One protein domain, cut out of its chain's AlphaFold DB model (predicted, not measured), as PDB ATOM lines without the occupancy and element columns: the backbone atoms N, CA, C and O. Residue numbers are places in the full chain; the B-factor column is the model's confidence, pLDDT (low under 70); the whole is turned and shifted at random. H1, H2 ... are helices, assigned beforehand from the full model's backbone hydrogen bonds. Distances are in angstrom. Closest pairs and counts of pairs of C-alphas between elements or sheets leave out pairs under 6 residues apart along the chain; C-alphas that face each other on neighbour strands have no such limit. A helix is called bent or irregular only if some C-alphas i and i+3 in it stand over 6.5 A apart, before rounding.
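Overview. This is residues 11 to 67 of the 292 residues of an uncharacterized protein of Anopheles maculatus (UniProt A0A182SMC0). This model has little regular structure: a short helix, H1, and a longer one, H2, are set well apart, and after H2 a long stretch without a named element folds back toward H1. The turn at residues 36 to 42 sticks out. The printed part has 57 residues, 19 of them in H1 and then H2, with no named strand: all helix. It is flat, 37 by 30 by 13 A, and loose, with a radius of gyration of the C-alphas of 13.5 A.

Along the chain. Find C-alpha 15 at (-27.899, -9.166, 263.422); from there H1 runs to residue 21. H1 is irregular: C-alphas 18 and 21 are 7.1 A apart. H2, residues 26 to 37, runs 16.4 A to C-alpha 37 at (-0.924, 4.986, 250.640).

Arrangement. H1 and H2 are apart, joined by a tight link of 4 residues. In H2 every O i to N i+4 pair is within hydrogen-bond range; in H1, 2 of 3.

Size, cuts and confidence. Look at Val 15 and Gly 41: their C-alphas are the two farthest apart, 38.7 A. Residues 38 to 67 hold no named element. The printed part has no cut, and no printed residue is under 70 in pLDDT.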
ATOM      1  N   GLU A  11     -18.819  -6.120 271.301       88.19
ATOM      2  CA  GLU A  11     -19.699  -5.063 270.821       88.19
ATOM      3  C   GLU A  11     -21.073  -5.642 270.493       88.19
ATOM      4  O   GLU A  11     -21.189  -6.758 269.979       88.19
ATOM      5  N   ASP A  12     -22.111  -4.870 270.803       92.44
ATOM      6  CA  ASP A  12     -23.482  -5.194 270.439       92.44
ATOM      7  C   ASP A  12     -23.764  -4.667 269.030       92.44
ATOM      8  O   ASP A  12     -23.873  -3.461 268.811       92.44
ATOM      9  N   VAL A  13     -23.920  -5.586 268.078       93.50
ATOM     10  CA  VAL A  13     -24.146  -5.268 266.664       93.50
ATOM     11  C   VAL A  13     -25.506  -5.817 266.220       93.50
ATOM     12  O   VAL A  13     -25.850  -6.958 266.556       93.50
ATOM     13  N   PRO A  14     -26.310  -5.063 265.445       96.19
ATOM     14  CA  PRO A  14     -27.526  -5.598 264.847       96.19
ATOM     15  C   PRO A  14     -27.235  -6.850 264.012       96.19
ATOM     16  O   PRO A  14     -26.322  -6.864 263.189       96.19
ATOM     17  N   VAL A  15     -28.068  -7.888 264.149       95.56
ATOM     18  CA  VAL A  15     -27.899  -9.166 263.422       95.56
ATOM     19  C   VAL A  15     -27.733  -8.953 261.915       95.56
ATOM     20  O   VAL A  15     -26.941  -9.634 261.272       95.56
ATOM     21  N   ARG A  16     -28.461  -7.985 261.349       94.94
ATOM     22  CA  ARG A  16     -28.391  -7.657 259.924       94.94
ATOM     23  C   ARG A  16     -27.015  -7.125 259.503       94.94
ATOM     24  O   ARG A  16     -26.508  -7.557 258.472       94.94
ATOM     25  N   GLU A  17     -26.408  -6.249 260.300       94.88
ATOM     26  CA  GLU A  17     -25.063  -5.710 260.049       94.88
ATOM     27  C   GLU A  17     -23.995  -6.782 260.243       94.88
ATOM     28  O   GLU A  17     -23.150  -6.969 259.373       94.88
ATOM     29  N   MET A  18     -24.098  -7.556 261.329       93.19
ATOM     30  CA  MET A  18     -23.171  -8.651 261.617       93.19
ATOM     31  C   MET A  18     -23.165  -9.704 260.499       93.19
ATOM     32  O   MET A  18     -22.115 -10.251 260.167       93.19
ATOM     33  N   LEU A  19     -24.330 -10.024 259.928       94.25
ATOM     34  CA  LEU A  19     -24.439 -11.087 258.934       94.25
ATOM     35  C   LEU A  19     -24.248 -10.605 257.495       94.25
ATOM     36  O   LEU A  19     -23.509 -11.262 256.772       94.25
ATOM     37  N   PHE A  20     -24.890  -9.516 257.061       93.75
ATOM     38  CA  PHE A  20     -25.036  -9.224 255.627       93.75
ATOM     39  C   PHE A  20     -24.649  -7.805 255.219       93.75
ATOM     40  O   PHE A  20     -23.965  -7.649 254.213       93.75
ATOM     41  N   ASP A  21     -25.083  -6.782 255.959       94.12
ATOM     42  CA  ASP A  21     -24.849  -5.394 255.535       94.12
ATOM     43  C   ASP A  21     -23.387  -4.962 255.768       94.12
ATOM     44  O   ASP A  21     -22.897  -4.080 255.070       94.12
ATOM     45  N   GLY A  22     -22.689  -5.607 256.710       94.44
ATOM     46  CA  GLY A  22     -21.347  -5.228 257.143       94.44
ATOM     47  C   GLY A  22     -21.392  -4.121 258.196       94.44
ATOM     48  O   GLY A  22     -21.939  -3.042 257.976       94.44
ATOM     49  N   HIS A  23     -20.804  -4.380 259.359       94.69
ATOM     50  CA  HIS A  23     -20.640  -3.389 260.412       94.69
ATOM     51  C   HIS A  23     -19.395  -2.526 260.137       94.69
ATOM     52  O   HIS A  23     -18.323  -3.087 259.886       94.69
ATOM     53  N   PRO A  24     -19.482  -1.183 260.156       92.94
ATOM     54  CA  PRO A  24     -18.322  -0.322 259.944       92.94
ATOM     55  C   PRO A  24     -17.210  -0.593 260.964       92.94
ATOM     56  O   PRO A  24     -17.419  -0.472 262.164       92.94
ATOM     57  N   ASP A  25     -16.005  -0.896 260.483       90.25
ATOM     58  CA  ASP A  25     -14.853  -1.185 261.337       90.25
ATOM     59  C   ASP A  25     -13.724  -0.186 261.048       90.25
ATOM     60  O   ASP A  25     -13.143  -0.158 259.958       90.25
ATOM     61  N   LEU A  26     -13.427   0.674 262.028       88.31
ATOM     62  CA  LEU A  26     -12.433   1.737 261.875       88.31
ATOM     63  C   LEU A  26     -11.021   1.183 261.657       88.31
ATOM     64  O   LEU A  26     -10.239   1.795 260.925       88.31
ATOM     65  N   LEU A  27     -10.680   0.052 262.281       88.12
ATOM     66  CA  LEU A  27      -9.371  -0.574 262.128       88.12
ATOM     67  C   LEU A  27      -9.199  -1.089 260.697       88.12
ATOM     68  O   LEU A  27      -8.169  -0.823 260.079       88.12
ATOM     69  N   LEU A  28     -10.212  -1.769 260.160       89.56
ATOM     70  CA  LEU A  28     -10.226  -2.292 258.800       89.56
ATOM     71  C   LEU A  28     -10.144  -1.160 257.773       89.56
ATOM     72  O   LEU A  28      -9.305  -1.218 256.872       89.56
ATOM     73  N   THR A  29     -10.952  -0.109 257.931       90.81
ATOM     74  CA  THR A  29     -10.923   1.055 257.032       90.81
ATOM     75  C   THR A  29      -9.575   1.772 257.097       90.81
ATOM     76  O   THR A  29      -8.950   1.999 256.063       90.81
ATOM     77  N   THR A  30      -9.050   2.030 258.300       90.94
ATOM     78  CA  THR A  30      -7.738   2.681 258.473       90.94
ATOM     79  C   THR A  30      -6.607   1.843 257.877       90.94
ATOM     80  O   THR A  30      -5.676   2.385 257.278       90.94
ATOM     81  N   LEU A  31      -6.663   0.515 258.028       89.88
ATOM     82  CA  LEU A  31      -5.669  -0.385 257.455       89.88
ATOM     83  C   LEU A  31      -5.711  -0.357 255.924       89.88
ATOM     84  O   LEU A  31      -4.655  -0.300 255.298       89.88
ATOM     85  N   ARG A  32      -6.901  -0.349 255.314       90.62
ATOM     86  CA  ARG A  32      -7.036  -0.213 253.855       90.62
ATOM     87  C   ARG A  32      -6.465   1.098 253.344       90.62
ATOM     88  O   ARG A  32      -5.671   1.073 252.405       90.62
ATOM     89  N   ASP A  33      -6.810   2.208 253.987       91.00
ATOM     90  CA  ASP A  33      -6.302   3.531 253.618       91.00
ATOM     91  C   ASP A  33      -4.771   3.582 253.714       91.00
ATOM     92  O   ASP A  33      -4.096   4.094 252.817       91.00
ATOM     93  N   LEU A  34      -4.204   2.986 254.770       91.00
ATOM     94  CA  LEU A  34      -2.758   2.889 254.946       91.00
ATOM     95  C   LEU A  34      -2.101   2.060 253.836       91.00
ATOM     96  O   LEU A  34      -1.104   2.499 253.267       91.00
ATOM     97  N   LEU A  35      -2.644   0.879 253.520       89.88
ATOM     98  CA  LEU A  35      -2.105   0.011 252.469       89.88
ATOM     99  C   LEU A  35      -2.188   0.681 251.090       89.88
ATOM    100  O   LEU A  35      -1.250   0.559 250.305       89.88
ATOM    101  N   GLY A  36      -3.256   1.440 250.821       88.62
ATOM    102  CA  GLY A  36      -3.406   2.230 249.595       88.62
ATOM    103  C   GLY A  36      -2.425   3.403 249.481       88.62
ATOM    104  O   GLY A  36      -2.106   3.829 248.372       88.62
ATOM    105  N   ALA A  37      -1.914   3.910 250.606       91.75
ATOM    106  CA  ALA A  37      -0.924   4.986 250.640       91.75
ATOM    107  C   ALA A  37       0.532   4.498 250.495       91.75
ATOM    108  O   ALA A  37       1.433   5.314 250.271       91.75
ATOM    109  N   LEU A  38       0.793   3.191 250.636       90.81
ATOM    110  CA  LEU A  38       2.142   2.635 250.520       90.81
ATOM    111  C   LEU A  38       2.605   2.556 249.051       90.81
ATOM    112  O   LEU A  38       1.822   2.204 248.167       90.81
ATOM    113  N   PRO A  39       3.894   2.827 248.761       89.94
ATOM    114  CA  PRO A  39       4.448   2.651 247.423       89.94
ATOM    115  C   PRO A  39       4.269   1.217 246.884       89.94
ATOM    116  O   PRO A  39       4.466   0.252 247.636       89.94
ATOM    117  N   PRO A  40       3.997   1.045 245.574       84.19
ATOM    118  CA  PRO A  40       3.955  -0.273 244.947       84.19
ATOM    119  C   PRO A  40       5.235  -1.074 245.231       84.19
ATOM    120  O   PRO A  40       6.342  -0.555 245.086       84.19
ATOM    121  N   GLY A  41       5.088  -2.332 245.653       83.06
ATOM    122  CA  GLY A  41       6.207  -3.209 246.030       83.06
ATOM    123  C   GLY A  41       6.661  -3.113 247.494       83.06
ATOM    124  O   GLY A  41       7.547  -3.863 247.891       83.06
ATOM    125  N   THR A  42       6.055  -2.233 248.301       87.00
ATOM    126  CA  THR A  42       6.289  -2.157 249.762       87.00
ATOM    127  C   THR A  42       5.092  -2.616 250.597       87.00
ATOM    128  O   THR A  42       5.184  -2.685 251.822       87.00
ATOM    129  N   VAL A  43       3.976  -2.936 249.935       85.19
ATOM    130  CA  VAL A  43       2.762  -3.445 250.574       85.19
ATOM    131  C   VAL A  43       3.054  -4.846 251.129       85.19
ATOM    132  O   VAL A  43       3.515  -5.702 250.369       85.19
ATOM    133  N   PRO A  44       2.839  -5.087 252.434       85.62
ATOM    134  CA  PRO A  44       2.995  -6.413 253.016       85.62
ATOM    135  C   PRO A  44       1.970  -7.388 252.426       85.62
ATOM    136  O   PRO A  44       0.897  -6.980 251.982       85.62
ATOM    137  N   ASP A  45       2.294  -8.678 252.458       83.94
ATOM    138  CA  ASP A  45       1.384  -9.742 252.032       83.94
ATOM    139  C   ASP A  45       0.249  -9.904 253.057       83.94
ATOM    140  O   ASP A  45       0.348 -10.655 254.027       83.94
ATOM    141  N   ILE A  46      -0.792  -9.087 252.897       85.19
ATOM    142  CA  ILE A  46      -1.994  -9.078 253.726       85.19
ATOM    143  C   ILE A  46      -3.191  -9.186 252.789       85.19
ATOM    144  O   ILE A  46      -3.435  -8.309 251.961       85.19
ATOM    145  N   SER A  47      -3.962 -10.257 252.956       85.25
ATOM    146  CA  SER A  47      -5.235 -10.428 252.270       85.25
ATOM    147  C   SER A  47      -6.340  -9.791 253.106       85.25
ATOM    148  O   SER A  47      -6.566 -10.196 254.243       85.25
ATOM    149  N   LEU A  48      -7.015  -8.783 252.557       88.69
ATOM    150  CA  LEU A  48      -8.212  -8.200 253.158       88.69
ATOM    151  C   LEU A  48      -9.432  -8.581 252.319       88.69
ATOM    152  O   LEU A  48      -9.309  -8.693 251.095       88.69
ATOM    153  N   PRO A  49     -10.615  -8.735 252.942       89.12
ATOM    154  CA  PRO A  49     -11.847  -8.880 252.182       89.12
ATOM    155  C   PRO A  49     -12.026  -7.683 251.229       89.12
ATOM    156  O   PRO A  49     -11.548  -6.589 251.540       89.12
ATOM    157  N   PRO A  50     -12.687  -7.847 250.074       87.75
ATOM    158  CA  PRO A  50     -12.858  -6.764 249.104       87.75
ATOM    159  C   PRO A  50     -13.955  -5.743 249.471       87.75
ATOM    160  O   PRO A  50     -13.934  -4.635 248.945       87.75
ATOM    161  N   TRP A  51     -14.877  -6.079 250.379       88.81
ATOM    162  CA  TRP A  51     -16.049  -5.263 250.748       88.81
ATOM    163  C   TRP A  51     -15.823  -4.361 251.964       88.81
ATOM    164  O   TRP A  51     -14.992  -4.659 252.817       88.81
ATOM    165  N   GLU A  52     -16.573  -3.271 252.108       87.81
ATOM    166  CA  GLU A  52     -16.524  -2.405 253.298       87.81
ATOM    167  C   GLU A  52     -17.170  -3.036 254.540       87.81
ATOM    168  O   GLU A  52     -18.127  -3.801 254.448       87.81
ATOM    169  N   GLY A  53     -16.620  -2.708 255.714       90.56
ATOM    170  CA  GLY A  53     -17.084  -3.230 256.999       90.56
ATOM    171  C   GLY A  53     -16.731  -4.697 257.268       90.56
ATOM    172  O   GLY A  53     -16.172  -5.414 256.435       90.56
ATOM    173  N   PHE A  54     -17.051  -5.136 258.481       91.75
ATOM    174  CA  PHE A  54     -16.921  -6.512 258.937       91.75
ATOM    175  C   PHE A  54     -18.291  -7.188 259.005       91.75
ATOM    176  O   PHE A  54     -19.237  -6.666 259.588       91.75
ATOM    177  N   GLY A  55     -18.388  -8.396 258.466       93.12
ATOM    178  CA  GLY A  55     -19.559  -9.248 258.614       93.12
ATOM    179  C   GLY A  55     -19.298 -10.632 258.037       93.12
ATOM    180  O   GLY A  55     -18.331 -10.841 257.302       93.12
ATOM    181  N   TRP A  56     -20.150 -11.594 258.380       92.56
ATOM    182  CA  TRP A  56     -19.920 -13.005 258.050       92.56
ATOM    183  C   TRP A  56     -20.245 -13.360 256.594       92.56
ATOM    184  O   TRP A  56     -19.596 -14.231 256.017       92.56
ATOM    185  N   PHE A  57     -21.223 -12.680 255.995       94.00
ATOM    186  CA  PHE A  57     -21.744 -12.946 254.649       94.00
ATOM    187  C   PHE A  57     -21.952 -11.654 253.843       94.00
ATOM    188  O   PHE A  57     -22.889 -11.556 253.045       94.00
ATOM    189  N   VAL A  58     -21.096 -10.653 254.060       94.44
ATOM    190  CA  VAL A  58     -21.145  -9.382 253.319       94.44
ATOM    191  C   VAL A  58     -20.998  -9.648 251.820       94.44
ATOM    192  O   VAL A  58     -20.239 -10.526 251.418       94.44
ATOM    193  N   GLU A  59     -21.785  -8.938 251.008       92.12
ATOM    194  CA  GLU A  59     -21.895  -9.128 249.548       92.12
ATOM    195  C   GLU A  59     -22.360 -10.522 249.089       92.12
ATOM    196  O   GLU A  59     -22.336 -10.808 247.894       92.12
ATOM    197  N   ARG A  60     -22.822 -11.407 249.984       93.38
ATOM    198  CA  ARG A  60     -23.347 -12.718 249.564       93.38
ATOM    199  C   ARG A  60     -24.713 -12.609 248.893       93.38
ATOM    200  O   ARG A  60     -25.014 -13.372 247.975       93.38
ATOM    201  N   ASN A  61     -25.557 -11.690 249.362       91.12
ATOM    202  CA  ASN A  61     -26.922 -11.567 248.866       91.12
ATOM    203  C   ASN A  61     -26.941 -11.123 247.396       91.12
ATOM    204  O   ASN A  61     -26.262 -10.168 247.035       91.12
ATOM    205  N   GLU A  62     -27.729 -11.820 246.570       91.06
ATOM    206  CA  GLU A  62     -27.848 -11.583 245.119       91.06
ATOM    207  C   GLU A  62     -26.517 -11.642 244.342       91.06
ATOM    208  O   GLU A  62     -26.424 -11.177 243.205       91.06
ATOM    209  N   SER A  63     -25.481 -12.253 244.920       91.38
ATOM    210  CA  SER A  63     -24.186 -12.384 244.263       91.38
ATOM    211  C   SER A  63     -24.143 -13.577 243.323       91.38
ATOM    212  O   SER A  63     -24.507 -14.697 243.674       91.38
ATOM    213  N   LEU A  64     -23.628 -13.335 242.119       88.31
ATOM    214  CA  LEU A  64     -23.396 -14.378 241.123       88.31
ATOM    215  C   LEU A  64     -22.107 -15.167 241.381       88.31
ATOM    216  O   LEU A  64     -21.949 -16.259 240.844       88.31
ATOM    217  N   THR A  65     -21.165 -14.599 242.138       89.12
ATOM    218  CA  THR A  65     -19.784 -15.103 242.209       89.12
ATOM    219  C   THR A  65     -19.271 -15.318 243.628       89.12
ATOM    220  O   THR A  65     -18.137 -15.764 243.772       89.12
ATOM    221  N   TYR A  66     -20.061 -15.023 244.668       91.56
ATOM    222  CA  TYR A  66     -19.622 -15.141 246.065       91.56
ATOM    223  C   TYR A  66     -19.125 -16.553 246.404       91.56
ATOM    224  O   TYR A  66     -18.020 -16.718 246.913       91.56
ATOM    225  N   ASP A  67     -19.911 -17.578 246.062       92.75
ATOM    226  CA  ASP A  67     -19.558 -18.979 246.327       92.75
ATOM    227  C   ASP A  67     -18.523 -19.535 245.322       92.75
ATOM    228  O   ASP A  67     -18.088 -20.682 245.437       92.75
TER     229      ASP A  67